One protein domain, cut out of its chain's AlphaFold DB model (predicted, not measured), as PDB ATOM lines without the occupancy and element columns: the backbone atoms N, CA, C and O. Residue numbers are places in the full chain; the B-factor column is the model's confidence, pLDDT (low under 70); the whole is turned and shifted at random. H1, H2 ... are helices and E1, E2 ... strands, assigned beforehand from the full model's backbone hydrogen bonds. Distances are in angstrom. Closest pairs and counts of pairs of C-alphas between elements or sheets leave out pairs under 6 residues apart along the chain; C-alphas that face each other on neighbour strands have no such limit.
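What this domain is: This is residues 8 to 178 of the 178 residues of the protein "Unannotated protein" of freshwater metagenome (UniProt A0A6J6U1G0). With little regular structure, long loops surround one twisted antiparallel sheet, E2 E1 E8 E3 E4 E5; short helices H1 and H2 cover part of one face, with hairpin E6 and E7 beside H1. Of 171 printed residues 55 are in named elements, E1 H1 E2 H2 E3 to E8, class mixed. The whole is compact, radius of gyration of the C-alphas 14.2 A, spans 37 by 34 by 28 A.

How they stand to each other: E1, residues 16 to 22, is antiparallel to E8, residues 173 to 177; N 17 and O 177 are within hydrogen-bond range, 2.8 A. H2, residues 57 to 63, runs along E1, height 9.0 A over the sheet, with 1 of 3 O i to N i+4 and 3 of 4 O i to N i+3 pairs within range.

Where its parts are: E1 begins at C-alpha 16 (-21.851, -45.089, -14.872). E3, residues 70 to 76, E4, 83 to 88, and E5, 104 to 110, form a meander of successive antiparallel neighbours.

The domain as a whole: The printed part has no cut; no printed residue is under 70 in pLDDT.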
ATOM      1  N   ASP A   8     -20.797 -40.623 -15.354       97.56
ATOM      2  CA  ASP A   8     -21.885 -40.089 -14.552       97.56
ATOM      3  C   ASP A   8     -21.798 -40.651 -13.127       97.56
ATOM      4  O   ASP A   8     -21.916 -41.858 -12.886       97.56
ATOM      5  N   MET A   9     -21.544 -39.744 -12.187       97.25
ATOM      6  CA  MET A   9     -21.257 -40.054 -10.787       97.25
ATOM      7  C   MET A   9     -22.423 -39.735  -9.847       97.25
ATOM      8  O   MET A   9     -22.285 -39.961  -8.647       97.25
ATOM      9  N   ASP A  10     -23.558 -39.272 -10.378       96.38
ATOM     10  CA  ASP A  10     -24.665 -38.759  -9.568       96.38
ATOM     11  C   ASP A  10     -25.927 -39.627  -9.685       96.38
ATOM     12  O   ASP A  10     -26.533 -39.983  -8.670       96.38
ATOM     13  N   ARG A  11     -26.335 -40.004 -10.904       95.75
ATOM     14  CA  ARG A  11     -27.619 -40.697 -11.119       95.75
ATOM     15  C   ARG A  11     -27.551 -42.168 -10.722       95.75
ATOM     16  O   ARG A  11     -26.563 -42.857 -10.978       95.75
ATOM     17  N   ASP A  12     -28.607 -42.651 -10.071       95.06
ATOM     18  CA  ASP A  12     -28.767 -44.044  -9.627       95.06
ATOM     19  C   ASP A  12     -27.612 -44.578  -8.760       95.06
ATOM     20  O   ASP A  12     -27.292 -45.770  -8.788       95.06
ATOM     21  N   GLY A  13     -26.951 -43.698  -8.002       94.38
ATOM     22  CA  GLY A  13     -25.781 -44.035  -7.181       94.38
ATOM     23  C   GLY A  13     -24.433 -43.923  -7.903       94.38
ATOM     24  O   GLY A  13     -23.410 -44.274  -7.318       94.38
ATOM     25  N   GLY A  14     -24.420 -43.426  -9.144       95.44
ATOM     26  CA  GLY A  14     -23.210 -43.107  -9.896       95.44
ATOM     27  C   GLY A  14     -22.412 -44.320 -10.379       95.44
ATOM     28  O   GLY A  14     -22.872 -45.466 -10.347       95.44
ATOM     29  N   GLY A  15     -21.191 -44.051 -10.849       95.44
ATOM     30  CA  GLY A  15     -20.269 -45.063 -11.376       95.44
ATOM     31  C   GLY A  15     -20.552 -45.471 -12.822       95.44
ATOM     32  O   GLY A  15     -19.933 -46.408 -13.320       95.44
ATOM     33  N   TRP A  16     -21.460 -44.777 -13.505       97.62
ATOM     34  CA  TRP A  16     -21.851 -45.089 -14.872       97.62
ATOM     35  C   TRP A  16     -20.821 -44.570 -15.862       97.62
ATOM     36  O   TRP A  16     -20.581 -43.369 -15.951       97.62
ATOM     37  N   THR A  17     -20.249 -45.462 -16.659       97.69
ATOM     38  CA  THR A  17     -19.416 -45.082 -17.802       97.69
ATOM     39  C   THR A  17     -20.255 -45.086 -19.071       97.69
ATOM     40  O   THR A  17     -20.907 -46.087 -19.376       97.69
ATOM     41  N   LEU A  18     -20.230 -43.984 -19.821       98.50
ATOM     42  CA  LEU A  18     -20.877 -43.901 -21.129       98.50
ATOM     43  C   LEU A  18     -20.128 -44.783 -22.125       98.50
ATOM     44  O   LEU A  18     -18.929 -44.593 -22.323       98.50
ATOM     45  N   ILE A  19     -20.828 -45.707 -22.782       98.50
ATOM     46  CA  ILE A  19     -20.225 -46.606 -23.779       98.50
ATOM     47  C   ILE A  19     -20.779 -46.423 -25.190       98.50
ATOM     48  O   ILE A  19     -20.113 -46.803 -26.151       98.50
ATOM     49  N   LEU A  20     -21.955 -45.807 -25.321       98.69
ATOM     50  CA  LEU A  20     -22.535 -45.382 -26.591       98.69
ATOM     51  C   LEU A  20     -23.390 -44.135 -26.366       98.69
ATOM     52  O   LEU A  20     -24.185 -44.093 -25.427       98.69
ATOM     53  N   ALA A  21     -23.260 -43.164 -27.264       98.62
ATOM     54  CA  ALA A  21     -24.223 -42.085 -27.439       98.62
ATOM     55  C   ALA A  21     -24.480 -41.899 -28.938       98.62
ATOM     56  O   ALA A  21     -23.536 -41.880 -29.737       98.62
ATOM     57  N   ASN A  22     -25.747 -41.802 -29.327       98.56
ATOM     58  CA  ASN A  22     -26.131 -41.798 -30.732       98.56
ATOM     59  C   ASN A  22     -27.268 -40.810 -31.002       98.56
ATOM     60  O   ASN A  22     -28.309 -40.914 -30.364       98.56
ATOM     61  N   THR A  23     -27.094 -39.912 -31.973       98.06
ATOM     62  CA  THR A  23     -28.151 -39.056 -32.555       98.06
ATOM     63  C   THR A  23     -28.289 -39.252 -34.073       98.06
ATOM     64  O   THR A  23     -29.037 -38.532 -34.734       98.06
ATOM     65  N   ALA A  24     -27.564 -40.211 -34.659       97.19
ATOM     66  CA  ALA A  24     -27.381 -40.355 -36.099       97.19
ATOM     67  C   ALA A  24     -27.685 -41.772 -36.617       97.19
ATOM     68  O   ALA A  24     -27.664 -42.761 -35.888       97.19
ATOM     69  N   ASN A  25     -27.897 -41.864 -37.930       96.25
ATOM     70  CA  ASN A  25     -28.063 -43.115 -38.667       96.25
ATOM     71  C   ASN A  25     -26.809 -43.439 -39.501       96.25
ATOM     72  O   ASN A  25     -25.753 -42.811 -39.327       96.25
ATOM     73  N   LEU A  26     -26.897 -44.430 -40.394       96.19
ATOM     74  CA  LEU A  26     -25.819 -44.802 -41.320       96.19
ATOM     75  C   LEU A  26     -24.495 -45.125 -40.610       96.19
ATOM     76  O   LEU A  26     -23.428 -44.616 -40.970       96.19
ATOM     77  N   TRP A  27     -24.555 -45.890 -39.523       97.38
ATOM     78  CA  TRP A  27     -23.355 -46.409 -38.873       97.38
ATOM     79  C   TRP A  27     -22.778 -47.583 -39.668       97.38
ATOM     80  O   TRP A  27     -23.507 -48.316 -40.329       97.38
ATOM     81  N   SER A  28     -21.462 -47.787 -39.593       97.00
ATOM     82  CA  SER A  28     -20.846 -49.054 -40.000       97.00
ATOM     83  C   SER A  28     -20.695 -49.998 -38.805       97.00
ATOM     84  O   SER A  28     -20.648 -49.562 -37.654       97.00
ATOM     85  N   TYR A  29     -20.564 -51.300 -39.074       96.62
ATOM     86  CA  TYR A  29     -20.333 -52.312 -38.036       96.62
ATOM     87  C   TYR A  29     -19.065 -52.030 -37.200       96.62
ATOM     88  O   TYR A  29     -19.041 -52.258 -35.990       96.62
ATOM     89  N   ASP A  30     -18.022 -51.471 -37.819       97.44
ATOM     90  CA  ASP A  30     -16.804 -51.061 -37.110       97.44
ATOM     91  C   ASP A  30     -17.049 -49.834 -36.224       97.44
ATOM     92  O   ASP A  30     -16.606 -49.802 -35.077       97.44
ATOM     93  N   GLN A  31     -17.811 -48.849 -36.715       97.81
ATOM     94  CA  GLN A  31     -18.181 -47.669 -35.927       97.81
ATOM     95  C   GLN A  31     -19.036 -48.045 -34.718       97.81
ATOM     96  O   GLN A  31     -18.852 -47.471 -33.647       97.81
ATOM     97  N   ALA A  32     -19.939 -49.021 -34.873       97.69
ATOM     98  CA  ALA A  32     -20.753 -49.523 -33.773       97.69
ATOM     99  C   ALA A  32     -19.879 -50.039 -32.623       97.69
ATOM    100  O   ALA A  32     -20.190 -49.786 -31.463       97.69
ATOM    101  N   GLN A  33     -18.751 -50.683 -32.929       97.94
ATOM    102  CA  GLN A  33     -17.801 -51.165 -31.924       97.94
ATOM    103  C   GLN A  33     -16.902 -50.061 -31.355       97.94
ATOM    104  O   GLN A  33     -16.582 -50.093 -30.164       97.94
ATOM    105  N   SER A  34     -16.442 -49.130 -32.196       97.62
ATOM    106  CA  SER A  34     -15.546 -48.046 -31.788       97.62
ATOM    107  C   SER A  34     -15.583 -46.877 -32.773       97.62
ATOM    108  O   SER A  34     -15.168 -46.997 -33.928       97.62
ATOM    109  N   ILE A  35     -16.016 -45.711 -32.299       97.88
ATOM    110  CA  ILE A  35     -15.894 -44.431 -33.004       97.88
ATOM    111  C   ILE A  35     -15.773 -43.311 -31.975       97.88
ATOM    112  O   ILE A  35     -16.424 -43.347 -30.933       97.88
ATOM    113  N   ASN A  36     -14.926 -42.318 -32.257       97.00
ATOM    114  CA  ASN A  36     -14.645 -41.217 -31.329       97.00
ATOM    115  C   ASN A  36     -14.166 -41.703 -29.945       97.00
ATOM    116  O   ASN A  36     -14.323 -41.025 -28.937       97.00
ATOM    117  N   SER A  37     -13.513 -42.869 -29.905       92.38
ATOM    118  CA  SER A  37     -13.109 -43.569 -28.678       92.38
ATOM    119  C   SER A  37     -12.007 -42.880 -27.866       92.38
ATOM    120  O   SER A  37     -11.774 -43.231 -26.713       92.38
ATOM    121  N   VAL A  38     -11.352 -41.873 -28.447       91.62
ATOM    122  CA  VAL A  38     -10.379 -40.994 -27.777       91.62
ATOM    123  C   VAL A  38     -10.906 -39.572 -27.557       91.62
ATOM    124  O   VAL A  38     -10.186 -38.740 -27.015       91.62
ATOM    125  N   SER A  39     -12.154 -39.313 -27.951       92.50
ATOM    126  CA  SER A  39     -12.819 -38.009 -27.905       92.50
ATOM    127  C   SER A  39     -14.186 -38.169 -27.242       92.50
ATOM    128  O   SER A  39     -15.220 -37.944 -27.869       92.50
ATOM    129  N   ALA A  40     -14.198 -38.635 -25.988       94.19
ATOM    130  CA  ALA A  40     -15.438 -38.742 -25.225       94.19
ATOM    131  C   ALA A  40     -16.145 -37.375 -25.154       94.19
ATOM    132  O   ALA A  40     -15.460 -36.360 -24.988       94.19
ATOM    133  N   PRO A  41     -17.485 -37.333 -25.282       96.00
ATOM    134  CA  PRO A  41     -18.215 -36.076 -25.209       96.00
ATOM    135  C   PRO A  41     -18.015 -35.437 -23.833       96.00
ATOM    136  O   PRO A  41     -17.994 -36.129 -22.814       96.00
ATOM    137  N   SER A  42     -17.864 -34.114 -23.801       93.88
ATOM    138  CA  SER A  42     -17.843 -33.347 -22.549       93.88
ATOM    139  C   SER A  42     -19.245 -33.204 -21.949       93.88
ATOM    140  O   SER A  42     -19.385 -33.138 -20.731       93.88
ATOM    141  N   ASP A  43     -20.261 -33.224 -22.811       96.00
ATOM    142  CA  ASP A  43     -21.679 -33.288 -22.488       96.00
ATOM    143  C   ASP A  43     -22.315 -34.383 -23.361       96.00
ATOM    144  O   ASP A  43     -22.330 -34.256 -24.586       96.00
ATOM    145  N   PRO A  44     -22.830 -35.482 -22.785       96.00
ATOM    146  CA  PRO A  44     -23.395 -36.581 -23.555       96.00
ATOM    147  C   PRO A  44     -24.706 -36.189 -24.247       96.00
ATOM    148  O   PRO A  44     -25.186 -36.968 -25.065       96.00
ATOM    149  N   THR A  45     -25.292 -35.027 -23.939       96.94
ATOM    150  CA  THR A  45     -26.494 -34.500 -24.599       96.94
ATOM    151  C   THR A  45     -26.199 -33.734 -25.891       96.94
ATOM    152  O   THR A  45     -27.106 -33.577 -26.710       96.94
ATOM    153  N   ASP A  46     -24.943 -33.338 -26.133       96.88
ATOM    154  CA  ASP A  46     -24.507 -32.679 -27.368       96.88
ATOM    155  C   ASP A  46     -23.397 -33.482 -28.065       96.88
ATOM    156  O   ASP A  46     -22.244 -33.537 -27.638       96.88
ATOM    157  N   LEU A  47     -23.755 -34.104 -29.189       96.88
ATOM    158  CA  LEU A  47     -22.841 -34.887 -30.024       96.88
ATOM    159  C   LEU A  47     -22.451 -34.162 -31.319       96.88
ATOM    160  O   LEU A  47     -21.941 -34.803 -32.244       96.88
ATOM    161  N   THR A  48     -22.692 -32.852 -31.424       95.69
ATOM    162  CA  THR A  48     -22.480 -32.083 -32.662       95.69
ATOM    163  C   THR A  48     -21.031 -32.185 -33.150       95.69
ATOM    164  O   THR A  48     -20.794 -32.495 -34.318       95.69
ATOM    165  N   GLU A  49     -20.054 -32.025 -32.252       95.50
ATOM    166  CA  GLU A  49     -18.620 -32.135 -32.581       95.50
ATOM    167  C   GLU A  49     -18.179 -33.568 -32.925       95.50
ATOM    168  O   GLU A  49     -17.145 -33.772 -33.560       95.50
ATOM    169  N   LEU A  50     -18.980 -34.564 -32.543       96.88
ATOM    170  CA  LEU A  50     -18.727 -35.984 -32.787       96.88
ATOM    171  C   LEU A  50     -19.490 -36.518 -34.010       96.88
ATOM    172  O   LEU A  50     -19.465 -37.720 -34.283       96.88
ATOM    173  N   GLY A  51     -20.191 -35.650 -34.748       96.88
ATOM    174  CA  GLY A  51     -21.030 -36.049 -35.879       96.88
ATOM    175  C   GLY A  51     -22.218 -36.927 -35.471       96.88
ATOM    176  O   GLY A  51     -22.678 -37.742 -36.269       96.88
ATOM    177  N   GLY A  52     -22.679 -36.800 -34.224       97.50
ATOM    178  CA  GLY A  52     -23.802 -37.564 -33.685       97.50
ATOM    179  C   GLY A  52     -23.477 -38.995 -33.253       97.50
ATOM    180  O   GLY A  52     -24.398 -39.765 -32.985       97.50
ATOM    181  N   LYS A  53     -22.195 -39.382 -33.219       98.06
ATOM    182  CA  LYS A  53     -21.779 -40.775 -33.002       98.06
ATOM    183  C   LYS A  53     -20.682 -40.880 -31.955       98.06
ATOM    184  O   LYS A  53     -19.612 -40.310 -32.125       98.06
ATOM    185  N   TYR A  54     -20.886 -41.669 -30.913       98.56
ATOM    186  CA  TYR A  54     -19.838 -42.031 -29.961       98.56
ATOM    187  C   TYR A  54     -19.990 -43.493 -29.567       98.56
ATOM    188  O   TYR A  54     -21.068 -43.877 -29.130       98.56
ATOM    189  N   SER A  55     -18.936 -44.300 -29.690       98.44
ATOM    190  CA  SER A  55     -18.939 -45.682 -29.209       98.44
ATOM    191  C   SER A  55     -17.570 -46.101 -28.695       98.44
ATOM    192  O   SER A  55     -16.546 -45.909 -29.359       98.44
ATOM    193  N   ILE A  56     -17.576 -46.735 -27.528       98.06
ATOM    194  CA  ILE A  56     -16.443 -47.459 -26.951       98.06
ATOM    195  C   ILE A  56     -16.854 -48.880 -26.534       98.06
ATOM    196  O   ILE A  56     -16.288 -49.428 -25.586       98.06
ATOM    197  N   LEU A  57     -17.822 -49.499 -27.224       97.62
ATOM    198  CA  LEU A  57     -18.296 -50.858 -26.903       97.62
ATOM    199  C   LEU A  57     -17.154 -51.877 -26.818       97.62
ATOM    200  O   LEU A  57     -17.141 -52.705 -25.909       97.62
ATOM    201  N   SER A  58     -16.156 -51.783 -27.704       96.25
ATOM    202  CA  SER A  58     -14.983 -52.670 -27.688       96.25
ATOM    203  C   SER A  58     -14.127 -52.553 -26.417       96.25
ATOM    204  O   SER A  58     -13.346 -53.458 -26.112       96.25
ATOM    205  N   TYR A  59     -14.288 -51.473 -25.647       95.12
ATOM    206  CA  TYR A  59     -13.639 -51.261 -24.354       95.12
ATOM    207  C   TYR A  59     -14.536 -51.622 -23.161       95.12
ATOM    208  O   TYR A  59     -14.016 -51.824 -22.062       95.12
ATOM    209  N   ALA A  60     -15.853 -51.736 -23.345       95.25
ATOM    210  CA  ALA A  60     -16.824 -51.867 -22.254       95.25
ATOM    211  C   ALA A  60     -16.625 -53.131 -21.396       95.25
ATOM    212  O   ALA A  60     -16.757 -53.079 -20.172       95.25
ATOM    213  N   ASP A  61     -16.192 -54.243 -22.000       93.25
ATOM    214  CA  ASP A  61     -15.857 -55.465 -21.255       93.25
ATOM    215  C   ASP A  61     -14.663 -55.284 -20.305       93.25
ATOM    216  O   ASP A  61     -14.634 -55.882 -19.229       93.25
ATOM    217  N   TYR A  62     -13.706 -54.422 -20.658       91.44
ATOM    218  CA  TYR A  62     -12.584 -54.069 -19.784       91.44
ATOM    219  C   TYR A  62     -12.978 -53.058 -18.699       91.44
ATOM    220  O   TYR A  62     -12.296 -52.969 -17.675       91.44
ATOM    221  N   ILE A  63     -14.052 -52.292 -18.919       90.88
ATOM    222  CA  ILE A  63     -14.542 -51.251 -18.008       90.88
ATOM    223  C   ILE A  63     -15.355 -51.867 -16.868       90.88
ATOM    224  O   ILE A  63     -15.062 -51.578 -15.711       90.88
ATOM    225  N   LYS A  64     -16.304 -52.761 -17.175       86.56
ATOM    226  CA  LYS A  64     -17.227 -53.334 -16.176       86.56
ATOM    227  C   LYS A  64     -16.535 -54.111 -15.051       86.56
ATOM    228  O   LYS A  64     -17.095 -54.269 -13.978       86.56
ATOM    229  N   LYS A  65     -15.330 -54.649 -15.307       71.12
ATOM    230  CA  LYS A  65     -14.454 -55.357 -14.343       71.12
ATOM    231  C   LYS A  65     -15.153 -56.368 -13.408       71.12
ATOM    232  O   LYS A  65     -14.620 -56.678 -12.345       71.12
ATOM    233  N   SER A  66     -16.294 -56.927 -13.811       75.25
ATOM    234  CA  SER A  66     -17.054 -57.894 -13.020       75.25
ATOM    235  C   SER A  66     -17.049 -59.270 -13.674       75.25
ATOM    236  O   SER A  66     -17.314 -59.410 -14.870       75.25
ATOM    237  N   ALA A  67     -16.755 -60.290 -12.866       71.56
ATOM    238  CA  ALA A  67     -16.771 -61.695 -13.265       71.56
ATOM    239  C   ALA A  67     -18.125 -62.385 -13.004       71.56
ATOM    240  O   ALA A  67     -18.313 -63.517 -13.439       71.56
ATOM    241  N   THR A  68     -19.053 -61.737 -12.287       72.00
ATOM    242  CA  THR A  68     -20.279 -62.369 -11.752       72.00
ATOM    243  C   THR A  68     -21.535 -61.507 -11.929       72.00
ATOM    244  O   THR A  68     -22.414 -61.516 -11.076       72.00
ATOM    245  N   GLY A  69     -21.612 -60.761 -13.032       82.69
ATOM    246  CA  GLY A  69     -22.741 -59.888 -13.366       82.69
ATOM    247  C   GLY A  69     -22.445 -58.402 -13.161       82.69
ATOM    248  O   GLY A  69     -21.626 -58.028 -12.325       82.69
ATOM    249  N   PHE A  70     -23.045 -57.553 -13.987       95.75
ATOM    250  CA  PHE A  70     -22.786 -56.109 -14.058       95.75
ATOM    251  C   PHE A  70     -24.076 -55.371 -14.393       95.75
ATOM    252  O   PHE A  70     -25.020 -55.989 -14.895       95.75
ATOM    253  N   GLN A  71     -24.113 -54.062 -14.150       97.12
ATOM    254  CA  GLN A  71     -25.280 -53.266 -14.499       97.12
ATOM    255  C   GLN A  71     -25.051 -52.495 -15.789       97.12
ATOM    256  O   GLN A  71     -23.957 -52.006 -16.080       97.12
ATOM    257  N   TYR A  72     -26.117 -52.369 -16.562       98.31
ATOM    258  CA  TYR A  72     -26.154 -51.513 -17.729       98.31
ATOM    259  C   TYR A  72     -27.421 -50.670 -17.720       98.31
ATOM    260  O   TYR A  72     -28.457 -51.073 -17.189       98.31
ATOM    261  N   ARG A  73     -27.325 -49.477 -18.301       98.62
ATOM    262  CA  ARG A  73     -28.432 -48.520 -18.375       98.62
ATOM    263  C   ARG A  73     -28.638 -48.109 -19.818       98.62
ATOM    264  O   ARG A  73     -27.663 -47.825 -20.511       98.62
ATOM    265  N   MET A  74     -29.889 -48.073 -20.256       98.75
ATOM    266  CA  MET A  74     -30.282 -47.516 -21.550       98.75
ATOM    267  C   MET A  74     -31.374 -46.486 -21.329       98.75
ATOM    268  O   MET A  74     -32.260 -46.689 -20.503       98.75
ATOM    269  N   GLU A  75     -31.304 -45.387 -22.060       97.81
ATOM    270  CA  GLU A  75     -32.216 -44.253 -21.923       97.81
ATOM    271  C   GLU A  75     -32.259 -43.473 -23.238       97.81
ATOM    272  O   GLU A  75     -31.289 -43.486 -24.008       97.81
ATOM    273  N   ALA A  76     -33.394 -42.829 -23.505       98.00
ATOM    274  CA  ALA A  76     -33.672 -42.186 -24.782       98.00
ATOM    275  C   ALA A  76     -34.277 -40.790 -24.603       98.00
ATOM    276  O   ALA A  76     -35.133 -40.585 -23.744       98.00
ATOM    277  N   SER A  77     -33.842 -39.848 -25.447       96.69
ATOM    278  CA  SER A  77     -34.271 -38.439 -25.557       96.69
ATOM    279  C   SER A  77     -34.054 -37.543 -24.329       96.69
ATOM    280  O   SER A  77     -33.682 -36.380 -24.482       96.69
ATOM    281  N   SER A  78     -34.248 -38.052 -23.120       96.81
ATOM    282  CA  SER A  78     -33.975 -37.382 -21.851       96.81
ATOM    283  C   SER A  78     -33.490 -38.394 -20.825       96.81
ATOM    284  O   SER A  78     -33.749 -39.590 -20.967       96.81
ATOM    285  N   TYR A  79     -32.824 -37.913 -19.776       96.62
ATOM    286  CA  TYR A  79     -32.395 -38.809 -18.714       96.62
ATOM    287  C   TYR A  79     -33.575 -39.516 -18.050       96.62
ATOM    288  O   TYR A  79     -34.645 -38.925 -17.883       96.62
ATOM    289  N   ASP A  80     -33.365 -40.781 -17.696       96.19
ATOM    290  CA  ASP A  80     -34.338 -41.630 -16.998       96.19
ATOM    291  C   ASP A  80     -35.681 -41.768 -17.751       96.19
ATOM    292  O   ASP A  80     -36.753 -41.908 -17.151       96.19
ATOM    293  N   ALA A  81     -35.631 -41.757 -19.090       97.38
ATOM    294  CA  ALA A  81     -36.791 -41.925 -19.964       97.38
ATOM    295  C   ALA A  81     -36.612 -43.051 -20.993       97.38
ATOM    296  O   ALA A  81     -35.503 -43.329 -21.449       97.38
ATOM    297  N   ALA A  82     -37.743 -43.676 -21.354       97.12
ATOM    298  CA  ALA A  82     -37.871 -44.686 -22.407       97.12
ATOM    299  C   ALA A  82     -36.728 -45.716 -22.386       97.12
ATOM    300  O   ALA A  82     -35.965 -45.849 -23.332       97.12
ATOM    301  N   GLY A  83     -36.576 -46.427 -21.275       98.31
ATOM    302  CA  GLY A  83     -35.444 -47.323 -21.074       98.31
ATOM    303  C   GLY A  83     -35.453 -47.945 -19.687       98.31
ATOM    304  O   GLY A  83     -36.523 -48.209 -19.135       98.31
ATOM    305  N   GLY A  84     -34.285 -48.149 -19.099       98.56
ATOM    306  CA  GLY A  84     -34.173 -48.709 -17.762       98.56
ATOM    307  C   GLY A  84     -32.742 -48.983 -17.323       98.56
ATOM    308  O   GLY A  84     -31.770 -48.681 -18.022       98.56
ATOM    309  N   ILE A  85     -32.644 -49.595 -16.151       98.75
ATOM    310  CA  ILE A  85     -31.431 -50.188 -15.601       98.75
ATOM    311  C   ILE A  85     -31.660 -51.682 -15.485       98.75
ATOM    312  O   ILE A  85     -32.676 -52.120 -14.940       98.75
ATOM    313  N   TRP A  86     -30.688 -52.449 -15.953       98.62
ATOM    314  CA  TRP A  86     -30.700 -53.894 -15.857       98.62
ATOM    315  C   TRP A  86     -29.421 -54.409 -15.224       98.62
ATOM    316  O   TRP A  86     -28.333 -53.884 -15.467       98.62
ATOM    317  N   THR A  87     -29.547 -55.517 -14.507       97.69
ATOM    318  CA  THR A  87     -28.428 -56.379 -14.141       97.69
ATOM    319  C   THR A  87     -28.313 -57.495 -15.173       97.69
ATOM    320  O   THR A  87     -29.269 -58.230 -15.407       97.69
ATOM    321  N   ALA A  88     -27.141 -57.651 -15.787       97.06
ATOM    322  CA  ALA A  88     -26.784 -58.868 -16.505       97.06
ATOM    323  C   ALA A  88     -26.335 -59.925 -15.488       97.06
ATOM    324  O   ALA A  88     -25.332 -59.727 -14.804       97.06
ATOM    325  N   ASN A  89     -27.048 -61.049 -15.395       96.19
ATOM    326  CA  ASN A  89     -26.755 -62.103 -14.413       96.19
ATOM    327  C   ASN A  89     -25.625 -63.047 -14.877       96.19
ATOM    328  O   ASN A  89     -25.150 -63.892 -14.120       96.19
ATOM    329  N   GLN A  90     -25.174 -62.886 -16.123       93.50
ATOM    330  CA  GLN A  90     -24.093 -63.642 -16.757       93.50
ATOM    331  C   GLN A  90     -22.970 -62.699 -17.215       93.50
ATOM    332  O   GLN A  90     -23.201 -61.501 -17.403       93.50
ATOM    333  N   PRO A  91     -21.749 -63.206 -17.472       92.00
ATOM    334  CA  PRO A  91     -20.640 -62.406 -17.995       92.00
ATOM    335  C   PRO A  91     -20.797 -62.093 -19.501       92.00
ATOM    336  O   PRO A  91     -19.862 -62.271 -20.280       92.00
ATOM    337  N   TYR A  92     -21.975 -61.631 -19.930       95.06
ATOM    338  CA  TYR A  92     -22.254 -61.257 -21.319       95.06
ATOM    339  C   TYR A  92     -21.322 -60.152 -21.811       95.06
ATOM    340  O   TYR A  92     -20.955 -59.262 -21.048       95.06
ATOM    341  N   SER A  93     -20.935 -60.211 -23.084       95.25
ATOM    342  CA  SER A  93     -20.027 -59.248 -23.714       95.25
ATOM    343  C   SER A  93     -20.790 -58.115 -24.401       95.25
ATOM    344  O   SER A  93     -21.785 -58.369 -25.078       95.25
ATOM    345  N   PHE A  94     -20.279 -56.883 -24.314       97.00
ATOM    346  CA  PHE A  94     -20.804 -55.729 -25.066       97.00
ATOM    347  C   PHE A  94     -20.554 -55.807 -26.581       97.00
ATOM    348  O   PHE A  94     -21.133 -55.034 -27.340       97.00
ATOM    349  N   VAL A  95     -19.716 -56.749 -27.024       97.00
ATOM    350  CA  VAL A  95     -19.504 -57.087 -28.439       97.00
ATOM    351  C   VAL A  95     -20.011 -58.497 -28.772       97.00
ATOM    352  O   VAL A  95     -19.623 -59.081 -29.784       97.00
ATOM    353  N   SER A  96     -20.877 -59.063 -27.922       96.88
ATOM    354  CA  SER A  96     -21.559 -60.330 -28.196       96.88
ATOM    355  C   SER A  96     -22.354 -60.232 -29.494       96.88
ATOM    356  O   SER A  96     -22.998 -59.220 -29.749       96.88
ATOM    357  N   THR A  97     -22.356 -61.301 -30.285       97.00
ATOM    358  CA  THR A  97     -23.207 -61.450 -31.477       97.00
ATOM    359  C   THR A  97     -24.395 -62.384 -31.230       97.00
ATOM    360  O   THR A  97     -25.061 -62.813 -32.171       97.00
ATOM    361  N   SER A  98     -24.660 -62.729 -29.964       95.94
ATOM    362  CA  SER A  98     -25.738 -63.642 -29.586       95.94
ATOM    363  C   SER A  98     -27.002 -62.901 -29.160       95.94
ATOM    364  O   SER A  98     -26.971 -62.116 -28.214       95.94
ATOM    365  N   SER A  99     -28.140 -63.260 -29.758       95.50
ATOM    366  CA  SER A  99     -29.470 -62.817 -29.317       95.50
ATOM    367  C   SER A  99     -29.958 -63.519 -28.040       95.50
ATOM    368  O   SER A  99     -31.068 -63.276 -27.569       95.50
ATOM    369  N   THR A 100     -29.140 -64.393 -27.444       96.69
ATOM    370  CA  THR A 100     -29.488 -65.176 -26.248       96.69
ATOM    371  C   THR A 100     -28.968 -64.565 -24.943       96.69
ATOM    372  O   THR A 100     -28.871 -65.272 -23.941       96.69
ATOM    373  N   ASN A 101     -28.598 -63.280 -24.932       96.62
ATOM    374  CA  ASN A 101     -28.161 -62.575 -23.719       96.62
ATOM    375  C   ASN A 101     -29.362 -62.212 -22.812       96.62
ATOM    376  O   ASN A 101     -29.567 -61.045 -22.482       96.62
ATOM    377  N   THR A 102     -30.201 -63.195 -22.480       98.06
ATOM    378  CA  THR A 102     -31.543 -63.014 -21.897       98.06
ATOM    379  C   THR A 102     -31.597 -63.196 -20.381       98.06
ATOM    380  O   THR A 102     -32.620 -62.903 -19.778       98.06
ATOM    381  N   ASP A 103     -30.538 -63.705 -19.745       97.50
ATOM    382  CA  ASP A 103     -30.484 -63.821 -18.282       97.50
ATOM    383  C   ASP A 103     -30.136 -62.458 -17.668       97.50
ATOM    384  O   ASP A 103     -28.976 -62.140 -17.373       97.50
ATOM    385  N   ILE A 104     -31.166 -61.618 -17.577       98.12
ATOM    386  CA  ILE A 104     -31.105 -60.239 -17.107       98.12
ATOM    387  C   ILE A 104     -32.216 -59.973 -16.088       98.12
ATOM    388  O   ILE A 104     -33.266 -60.609 -16.109       98.12
ATOM    389  N   THR A 105     -32.000 -58.991 -15.221       98.25
ATOM    390  CA  THR A 105     -32.993 -58.503 -14.258       98.25
ATOM    391  C   THR A 105     -33.251 -57.030 -14.538       98.25
ATOM    392  O   THR A 105     -32.297 -56.262 -14.593       98.25
ATOM    393  N   LEU A 106     -34.509 -56.620 -14.732       98.62
ATOM    394  CA  LEU A 106     -34.878 -55.201 -14.818       98.62
ATOM    395  C   LEU A 106     -34.929 -54.616 -13.402       98.62
ATOM    396  O   LEU A 106     -35.855 -54.899 -12.645       98.62
ATOM    397  N   ASP A 107     -33.937 -53.802 -13.053       98.12
ATOM    398  CA  ASP A 107     -33.808 -53.201 -11.722       98.12
ATOM    399  C   ASP A 107     -34.634 -51.921 -11.596       98.12
ATOM    400  O   ASP A 107     -35.147 -51.589 -10.526       98.12
ATOM    401  N   SER A 108     -34.743 -51.155 -12.682       98.25
ATOM    402  CA  SER A 108     -35.512 -49.913 -12.724       98.25
ATOM    403  C   SER A 108     -36.027 -49.658 -14.126       98.25
ATOM    404  O   SER A 108     -35.275 -49.718 -15.093       98.25
ATOM    405  N   GLN A 109     -37.317 -49.361 -14.233       98.38
ATOM    406  CA  GLN A 109     -37.965 -49.054 -15.500       98.38
ATOM    407  C   GLN A 109     -38.085 -47.540 -15.683       98.38
ATOM    408  O   GLN A 109     -38.605 -46.846 -14.811       98.38
ATOM    409  N   PHE A 110     -37.658 -47.040 -16.840       98.19
ATOM    410  CA  PHE A 110     -37.778 -45.638 -17.224       98.19
ATOM    411  C   PHE A 110     -38.928 -45.456 -18.219       98.19
ATOM    412  O   PHE A 110     -38.848 -45.867 -19.380       98.19
ATOM    413  N   GLY A 111     -40.018 -44.842 -17.755       95.06
ATOM    414  CA  GLY A 111     -41.288 -44.748 -18.484       95.06
ATOM    415  C   GLY A 111     -42.196 -45.973 -18.292       95.06
ATOM    416  O   GLY A 111     -41.927 -46.853 -17.478       95.06
ATOM    417  N   SER A 112     -43.303 -46.038 -19.036       96.06
ATOM    418  CA  SER A 112     -44.306 -47.116 -18.934       96.06
ATOM    419  C   SER A 112     -44.366 -47.968 -20.200       96.06
ATOM    420  O   SER A 112     -45.272 -47.803 -21.012       96.06
ATOM    421  N   TRP A 113     -43.405 -48.878 -20.363       97.56
ATOM    422  CA  TRP A 113     -43.345 -49.854 -21.456       97.56
ATOM    423  C   TRP A 113     -43.439 -51.293 -20.927       97.56
ATOM    424  O   TRP A 113     -43.330 -51.544 -19.729       97.56
ATOM    425  N   SER A 114     -43.641 -52.231 -21.849       97.62
ATOM    426  CA  SER A 114     -43.484 -53.674 -21.654       97.62
ATOM    427  C   SER A 114     -42.613 -54.231 -22.775       97.62
ATOM    428  O   SER A 114     -42.576 -53.644 -23.860       97.62
ATOM    429  N   TYR A 115     -41.939 -55.359 -22.545       98.12
ATOM    430  CA  TYR A 115     -41.192 -56.013 -23.618       98.12
ATOM    431  C   TYR A 115     -42.117 -56.382 -24.787       98.12
ATOM    432  O   TYR A 115     -43.232 -56.861 -24.561       98.12
ATOM    433  N   SER A 116     -41.682 -56.129 -26.023       96.69
ATOM    434  CA  SER A 116     -42.462 -56.419 -27.236       96.69
ATOM    435  C   SER A 116     -41.618 -56.326 -28.510       96.69
ATOM    436  O   SER A 116     -40.608 -55.628 -28.526       96.69
ATOM    437  N   ASP A 117     -42.103 -56.925 -29.601       96.00
ATOM    438  CA  ASP A 117     -41.493 -56.824 -30.940       96.00
ATOM    439  C   ASP A 117     -41.497 -55.389 -31.508       96.00
ATOM    440  O   ASP A 117     -40.769 -55.116 -32.464       96.00
ATOM    441  N   SER A 118     -42.315 -54.490 -30.936       96.38
ATOM    442  CA  SER A 118     -42.402 -53.053 -31.256       96.38
ATOM    443  C   SER A 118     -41.655 -52.160 -30.247       96.38
ATOM    444  O   SER A 118     -41.894 -50.950 -30.166       96.38
ATOM    445  N   GLY A 119     -40.784 -52.736 -29.417       97.25
ATOM    446  CA  GLY A 119     -40.061 -52.000 -28.388       97.25
ATOM    447  C   GLY A 119     -38.776 -52.687 -27.955       97.25
ATOM    448  O   GLY A 119     -38.082 -53.304 -28.759       97.25
ATOM    449  N   LEU A 120     -38.456 -52.566 -26.665       98.12
ATOM    450  CA  LEU A 120     -37.381 -53.345 -26.065       98.12
ATOM    451  C   LEU A 120     -37.787 -54.812 -25.983       98.12
ATOM    452  O   LEU A 120     -38.929 -55.134 -25.658       98.12
ATOM    453  N   GLU A 121     -36.825 -55.698 -26.187       98.06
ATOM    454  CA  GLU A 121     -36.979 -57.117 -25.890       98.06
ATOM    455  C   GLU A 121     -36.052 -57.512 -24.736       98.06
ATOM    456  O   GLU A 121     -35.054 -56.845 -24.466       98.06
ATOM    457  N   GLU A 122     -36.396 -58.590 -24.033       97.88
ATOM    458  CA  GLU A 122     -35.774 -58.995 -22.767       97.88
ATOM    459  C   GLU A 122     -34.377 -59.615 -22.966       97.88
ATOM    460  O   GLU A 122     -34.168 -60.820 -22.814       97.88
ATOM    461  N   ARG A 123     -33.406 -58.786 -23.362       98.06
ATOM    462  CA  ARG A 123     -31.989 -59.147 -23.484       98.06
ATOM    463  C   ARG A 123     -31.066 -57.941 -23.410       98.06
ATOM    464  O   ARG A 123     -31.424 -56.833 -23.799       98.06
ATOM    465  N   MET A 124     -29.831 -58.197 -22.990       98.06
ATOM    466  CA  MET A 124     -28.750 -57.236 -23.179       98.06
ATOM    467  C   MET A 124     -28.521 -57.015 -24.686       98.06
ATOM    468  O   MET A 124     -28.468 -58.005 -25.429       98.06
ATOM    469  N   PRO A 125     -28.338 -55.758 -25.138       98.31
ATOM    470  CA  PRO A 125     -28.017 -55.464 -26.526       98.31
ATOM    471  C   PRO A 125     -26.845 -56.286 -27.057       98.31
ATOM    472  O   PRO A 125     -25.856 -56.511 -26.356       98.31
ATOM    473  N   TYR A 126     -26.950 -56.698 -28.314       98.12
ATOM    474  CA  TYR A 126     -25.934 -57.490 -28.996       98.12
ATOM    475  C   TYR A 126     -25.686 -56.948 -30.403       98.12
ATOM    476  O   TYR A 126     -26.552 -56.303 -31.005       98.12
ATOM    477  N   LEU A 127     -24.474 -57.173 -30.905       97.81
ATOM    478  CA  LEU A 127     -24.086 -56.777 -32.248       97.81
ATOM    479  C   LEU A 127     -24.763 -57.674 -33.278       97.81
ATOM    480  O   LEU A 127     -24.728 -58.903 -33.185       97.81
ATOM    481  N   VAL A 128     -25.325 -57.047 -34.303       94.94
ATOM    482  CA  VAL A 128     -25.954 -57.735 -35.427       94.94
ATOM    483  C   VAL A 128     -25.262 -57.309 -36.709       94.94
ATOM    484  O   VAL A 128     -24.953 -56.139 -36.907       94.94
ATOM    485  N   ASN A 129     -25.027 -58.260 -37.605       85.44
ATOM    486  CA  ASN A 129     -24.612 -57.958 -38.969       85.44
ATOM    487  C   ASN A 129     -25.845 -57.943 -39.885       85.44
ATOM    488  O   ASN A 129     -26.010 -58.820 -40.734       85.44
ATOM    489  N   SER A 130     -26.759 -57.002 -39.627       87.56
ATOM    490  CA  SER A 130     -27.985 -56.796 -40.407       87.56
ATOM    491  C   SER A 130     -27.894 -55.477 -41.186       87.56
ATOM    492  O   SER A 130     -27.289 -54.528 -40.684       87.56
ATOM    493  N   PRO A 131     -28.496 -55.372 -42.386       85.88
ATOM    494  CA  PRO A 131     -28.573 -54.107 -43.116       85.88
ATOM    495  C   PRO A 131     -29.290 -52.986 -42.349       85.88
ATOM    496  O   PRO A 131     -29.001 -51.823 -42.605       85.88
ATOM    497  N   GLN A 132     -30.205 -53.330 -41.431       91.81
ATOM    498  CA  GLN A 132     -31.010 -52.368 -40.672       91.81
ATOM    499  C   GLN A 132     -30.378 -51.990 -39.331       91.81
ATOM    500  O   GLN A 132     -30.183 -50.814 -39.047       91.81
ATOM    501  N   ALA A 133     -30.023 -52.977 -38.505       94.94
ATOM    502  CA  ALA A 133     -29.554 -52.767 -37.137       94.94
ATOM    503  C   ALA A 133     -28.158 -53.354 -36.913       94.94
ATOM    504  O   ALA A 133     -27.846 -54.449 -37.385       94.94
ATOM    505  N   LEU A 134     -27.343 -52.632 -36.146       97.12
ATOM    506  CA  LEU A 134     -25.985 -53.023 -35.763       97.12
ATOM    507  C   LEU A 134     -25.849 -53.324 -34.278       97.12
ATOM    508  O   LEU A 134     -25.014 -54.141 -33.911       97.12
ATOM    509  N   LEU A 135     -26.658 -52.684 -33.432       98.12
ATOM    510  CA  LEU A 135     -26.744 -52.956 -32.000       98.12
ATOM    511  C   LEU A 135     -28.201 -52.823 -31.575       98.12
ATOM    512  O   LEU A 135     -28.805 -51.762 -31.750       98.12
ATOM    513  N   THR A 136     -28.772 -53.892 -31.036       98.00
ATOM    514  CA  THR A 136     -30.213 -53.951 -30.778       98.00
ATOM    515  C   THR A 136     -30.546 -54.912 -29.654       98.00
ATOM    516  O   THR A 136     -29.765 -55.817 -29.343       98.00
ATOM    517  N   THR A 137     -31.719 -54.720 -29.057       98.12
ATOM    518  CA  THR A 137     -32.346 -55.728 -28.209       98.12
ATOM    519  C   THR A 137     -33.223 -56.691 -28.995       98.12
ATOM    520  O   THR A 137     -33.558 -57.711 -28.424       98.12
ATOM    521  N   SER A 138     -33.602 -56.433 -30.251       96.62
ATOM    522  CA  SER A 138     -34.543 -57.283 -31.014       96.62
ATOM    523  C   SER A 138     -34.065 -58.731 -31.203       96.62
ATOM    524  O   SER A 138     -32.881 -58.960 -31.417       96.62
ATOM    525  N   TYR A 139     -34.963 -59.723 -31.170       94.56
ATOM    526  CA  TYR A 139     -34.607 -61.140 -31.374       94.56
ATOM    527  C   TYR A 139     -34.340 -61.440 -32.848       94.56
ATOM    528  O   TYR A 139     -33.442 -62.216 -33.193       94.56
ATOM    529  N   LEU A 140     -35.140 -60.820 -33.717       87.88
ATOM    530  CA  LEU A 140     -35.133 -60.991 -35.167       87.88
ATOM    531  C   LEU A 140     -34.943 -59.635 -35.841       87.88
ATOM    532  O   LEU A 140     -35.803 -59.162 -36.581       87.88
ATOM    533  N   ALA A 141     -33.771 -59.042 -35.627       86.62
ATOM    534  CA  ALA A 141     -33.408 -57.710 -36.116       86.62
ATOM    535  C   ALA A 141     -33.405 -57.539 -37.652       86.62
ATOM    536  O   ALA A 141     -33.218 -56.434 -38.152       86.62
ATOM    537  N   SER A 142     -33.584 -58.613 -38.426       83.56
ATOM    538  CA  SER A 142     -33.799 -58.559 -39.881       83.56
ATOM    539  C   SER A 142     -35.280 -58.498 -40.285       83.56
ATOM    540  O   SER A 142     -35.579 -58.292 -41.460       83.56
ATOM    541  N   VAL A 143     -36.202 -58.700 -39.338       84.94
ATOM    542  CA  VAL A 143     -37.659 -58.720 -39.547       84.94
ATOM    543  C   VAL A 143     -38.322 -57.548 -38.830       84.94
ATOM    544  O   VAL A 143     -39.068 -56.798 -39.450       84.94
ATOM    545  N   SER A 144     -38.027 -57.388 -37.540       88.19
ATOM    546  CA  SER A 144     -38.495 -56.289 -36.699       88.19
ATOM    547  C   SER A 144     -37.306 -55.780 -35.903       88.19
ATOM    548  O   SER A 144     -36.684 -56.557 -35.188       88.19
ATOM    549  N   TRP A 145     -36.933 -54.513 -36.051       92.44
ATOM    550  CA  TRP A 145     -35.707 -53.971 -35.453       92.44
ATOM    551  C   TRP A 145     -35.992 -52.851 -34.450       92.44
ATOM    552  O   TRP A 145     -35.183 -51.944 -34.296       92.44
ATOM    553  N   TRP A 146     -37.119 -52.910 -33.741       96.31
ATOM    554  CA  TRP A 146     -37.342 -52.053 -32.574       96.31
ATOM    555  C   TRP A 146     -36.343 -52.367 -31.449       96.31
ATOM    556  O   TRP A 146     -35.638 -53.381 -31.483       96.31
ATOM    557  N   GLY A 147     -36.211 -51.449 -30.490       97.38
ATOM    558  CA  GLY A 147     -35.171 -51.525 -29.464       97.38
ATOM    559  C   GLY A 147     -33.753 -51.433 -30.041       97.38
ATOM    560  O   GLY A 147     -32.807 -52.008 -29.496       97.38
ATOM    561  N   THR A 148     -33.591 -50.744 -31.177       97.62
ATOM    562  CA  THR A 148     -32.296 -50.572 -31.843       97.62
ATOM    563  C   THR A 148     -31.579 -49.332 -31.339       97.62
ATOM    564  O   THR A 148     -32.085 -48.219 -31.435       97.62
ATOM    565  N   LEU A 149     -30.356 -49.530 -30.844       98.19
ATOM    566  CA  LEU A 149     -29.470 -48.455 -30.406       98.19
ATOM    567  C   LEU A 149     -28.662 -47.858 -31.563       98.19
ATOM    568  O   LEU A 149     -28.299 -46.681 -31.533       98.19
ATOM    569  N   ILE A 150     -28.338 -48.683 -32.564       98.00
ATOM    570  CA  ILE A 150     -27.544 -48.289 -33.728       98.00
ATOM    571  C   ILE A 150     -28.145 -48.904 -34.987       98.00
ATOM    572  O   ILE A 150     -28.117 -50.127 -35.142       98.00
ATOM    573  N   GLN A 151     -28.606 -48.062 -35.912       95.50
ATOM    574  CA  GLN A 151     -29.008 -48.484 -37.254       95.50
ATOM    575  C   GLN A 151     -27.897 -48.303 -38.306       95.50
ATOM    576  O   GLN A 151     -27.120 -47.342 -38.269       95.50
ATOM    577  N   ALA A 152     -27.836 -49.235 -39.259       94.69
ATOM    578  CA  ALA A 152     -26.917 -49.219 -40.401       94.69
ATOM    579  C   ALA A 152     -27.481 -48.481 -41.624       94.69
ATOM    580  O   ALA A 152     -26.709 -48.023 -42.468       94.69
ATOM    581  N   ASP A 153     -28.803 -48.362 -41.728       91.75
ATOM    582  CA  ASP A 153     -29.469 -47.738 -42.867       91.75
ATOM    583  C   ASP A 153     -29.883 -46.281 -42.585       91.75
ATOM    584  O   ASP A 153     -29.367 -45.621 -41.677       91.75
ATOM    585  N   SER A 154     -30.759 -45.752 -43.439       92.94
ATOM    586  CA  SER A 154     -31.361 -44.424 -43.321       92.94
ATOM    587  C   SER A 154     -32.893 -44.466 -43.397       92.94
ATOM    588  O   SER A 154     -33.499 -43.512 -43.894       92.94
ATOM    589  N   TRP A 155     -33.526 -45.579 -43.015       87.31
ATOM    590  CA  TRP A 155     -34.989 -45.706 -43.018       87.31
ATOM    591  C   TRP A 155     -35.626 -44.816 -41.950       87.31
ATOM    592  O   TRP A 155     -36.626 -44.141 -42.221       87.31
ATOM    593  N   ASP A 156     -35.000 -44.728 -40.778       86.62
ATOM    594  CA  ASP A 156     -35.357 -43.765 -39.745       86.62
ATOM    595  C   ASP A 156     -34.368 -42.591 -39.701       86.62
ATOM    596  O   ASP A 156     -33.167 -42.712 -39.967       86.62
ATOM    597  N   VAL A 157     -34.888 -41.418 -39.342       86.19
ATOM    598  CA  VAL A 157     -34.054 -40.269 -38.980       86.19
ATOM    599  C   VAL A 157     -33.642 -40.451 -37.521       86.19
ATOM    600  O   VAL A 157     -34.502 -40.728 -36.689       86.19
ATOM    601  N   GLY A 158     -32.353 -40.287 -37.213       89.94
ATOM    602  CA  GLY A 158     -31.829 -40.435 -35.851       89.94
ATOM    603  C   GLY A 158     -31.229 -41.821 -35.571       89.94
ATOM    604  O   GLY A 158     -30.730 -42.454 -36.498       89.94
ATOM    605  N   PRO A 159     -31.229 -42.300 -34.318       93.88
ATOM    606  CA  PRO A 159     -30.546 -43.539 -33.925       93.88
ATOM    607  C   PRO A 159     -31.134 -44.837 -34.496       93.88
ATOM    608  O   PRO A 159     -30.385 -45.779 -34.761       93.88
ATOM    609  N   GLY A 160     -32.454 -44.877 -34.688       93.38
ATOM    610  CA  GLY A 160     -33.220 -46.054 -35.105       93.38
ATOM    611  C   GLY A 160     -34.567 -46.136 -34.375       93.38
ATOM    612  O   GLY A 160     -34.838 -45.299 -33.506       93.38
ATOM    613  N   PRO A 161     -35.420 -47.116 -34.713       96.06
ATOM    614  CA  PRO A 161     -36.683 -47.312 -34.021       96.06
ATOM    615  C   PRO A 161     -36.452 -47.911 -32.634       96.06
ATOM    616  O   PRO A 161     -35.711 -48.886 -32.461       96.06
ATOM    617  N   TRP A 162     -37.098 -47.311 -31.636       97.25
ATOM    618  CA  TRP A 162     -36.833 -47.605 -30.231       97.25
ATOM    619  C   TRP A 162     -38.023 -48.245 -29.512       97.25
ATOM    620  O   TRP A 162     -38.062 -49.471 -29.440       97.25
ATOM    621  N   ILE A 163     -39.002 -47.470 -29.022       97.75
ATOM    622  CA  ILE A 163     -40.220 -47.990 -28.366       97.75
ATOM    623  C   ILE A 163     -41.454 -47.299 -28.955       97.75
ATOM    624  O   ILE A 163     -41.713 -46.139 -28.636       97.75
ATOM    625  N   GLU A 164     -42.242 -48.010 -29.769       96.00
ATOM    626  CA  GLU A 164     -43.311 -47.449 -30.618       96.00
ATOM    627  C   GLU A 164     -44.274 -46.496 -29.891       96.00
ATOM    628  O   GLU A 164     -44.560 -45.403 -30.375       96.00
ATOM    629  N   LEU A 165     -44.764 -46.889 -28.715       95.00
ATOM    630  CA  LEU A 165     -45.809 -46.148 -27.998       95.00
ATOM    631  C   LEU A 165     -45.287 -45.054 -27.058       95.00
ATOM    632  O   LEU A 165     -46.098 -44.330 -26.479       95.00
ATOM    633  N   ILE A 166     -43.970 -44.943 -26.871       94.75
ATOM    634  CA  ILE A 166     -43.372 -43.992 -25.919       94.75
ATOM    635  C   ILE A 166     -42.446 -43.023 -26.630       94.75
ATOM    636  O   ILE A 166     -42.634 -41.814 -26.542       94.75
ATOM    637  N   ASP A 167     -41.447 -43.562 -27.318       96.38
ATOM    638  CA  ASP A 167     -40.442 -42.788 -28.023       96.38
ATOM    639  C   ASP A 167     -39.975 -43.597 -29.231       96.38
ATOM    640  O   ASP A 167     -38.987 -44.328 -29.189       96.38
ATOM    641  N   ALA A 168     -40.776 -43.553 -30.297       96.19
ATOM    642  CA  ALA A 168     -40.537 -44.371 -31.478       96.19
ATOM    643  C   ALA A 168     -39.265 -43.957 -32.229       96.19
ATOM    644  O   ALA A 168     -38.648 -44.790 -32.888       96.19
ATOM    645  N   ARG A 169     -38.900 -42.673 -32.151       95.56
ATOM    646  CA  ARG A 169     -37.799 -42.045 -32.889       95.56
ATOM    647  C   ARG A 169     -37.067 -41.068 -31.967       95.56
ATOM    648  O   ARG A 169     -37.257 -39.855 -32.105       95.56
ATOM    649  N   PRO A 170     -36.266 -41.586 -31.027       96.50
ATOM    650  CA  PRO A 170     -35.614 -40.755 -30.034       96.50
ATOM    651  C   PRO A 170     -34.634 -39.783 -30.685       96.50
ATOM    652  O   PRO A 170     -33.958 -40.115 -31.661       96.50
ATOM    653  N   ALA A 171     -34.518 -38.580 -30.122       96.19
ATOM    654  CA  ALA A 171     -33.542 -37.595 -30.595       96.19
ATOM    655  C   ALA A 171     -32.096 -38.028 -30.289       96.19
ATOM    656  O   ALA A 171     -31.166 -37.677 -31.016       96.19
ATOM    657  N   ILE A 172     -31.921 -38.799 -29.214       98.06
ATOM    658  CA  ILE A 172     -30.645 -39.342 -28.756       98.06
ATOM    659  C   ILE A 172     -30.871 -40.646 -27.985       98.06
ATOM    660  O   ILE A 172     -31.872 -40.784 -27.284       98.06
ATOM    661  N   LEU A 173     -29.939 -41.590 -28.099       98.62
ATOM    662  CA  LEU A 173     -29.871 -42.800 -27.280       98.62
ATOM    663  C   LEU A 173     -28.550 -42.857 -26.527       98.62
ATOM    664  O   LEU A 173     -27.499 -42.552 -27.100       98.62
ATOM    665  N   TRP A 174     -28.603 -43.324 -25.282       98.81
ATOM    666  CA  TRP A 174     -27.421 -43.601 -24.477       98.81
ATOM    667  C   TRP A 174     -27.390 -45.042 -23.988       98.81
ATOM    668  O   TRP A 174     -28.419 -45.627 -23.646       98.81
ATOM    669  N   TYR A 175     -26.178 -45.581 -23.899       98.81
ATOM    670  CA  TYR A 175     -25.894 -46.868 -23.281       98.81
ATOM    671  C   TYR A 175     -24.737 -46.709 -22.300       98.81
ATOM    672  O   TYR A 175     -23.699 -46.123 -22.635       98.81
ATOM    673  N   TRP A 176     -24.910 -47.253 -21.101       98.62
ATOM    674  CA  TRP A 176     -23.975 -47.120 -19.991       98.62
ATOM    675  C   TRP A 176     -23.662 -48.468 -19.361       98.62
ATOM    676  O   TRP A 176     -24.465 -49.398 -19.438       98.62
ATOM    677  N   VAL A 177     -22.530 -48.537 -18.665       97.75
ATOM    678  CA  VAL A 177     -22.128 -49.696 -17.862       97.75
ATOM    679  C   VAL A 177     -21.544 -49.271 -16.520       97.75
ATOM    680  O   VAL A 177     -20.889 -48.227 -16.443       97.75
ATOM    681  N   ARG A 178     -21.744 -50.099 -15.492       93.75
ATOM    682  CA  ARG A 178     -20.996 -50.057 -14.233       93.75
ATOM    683  C   ARG A 178     -20.782 -51.445 -13.635       93.75
ATOM    684  O   ARG A 178     -21.622 -52.346 -13.880       93.75
TER     685      ARG A 178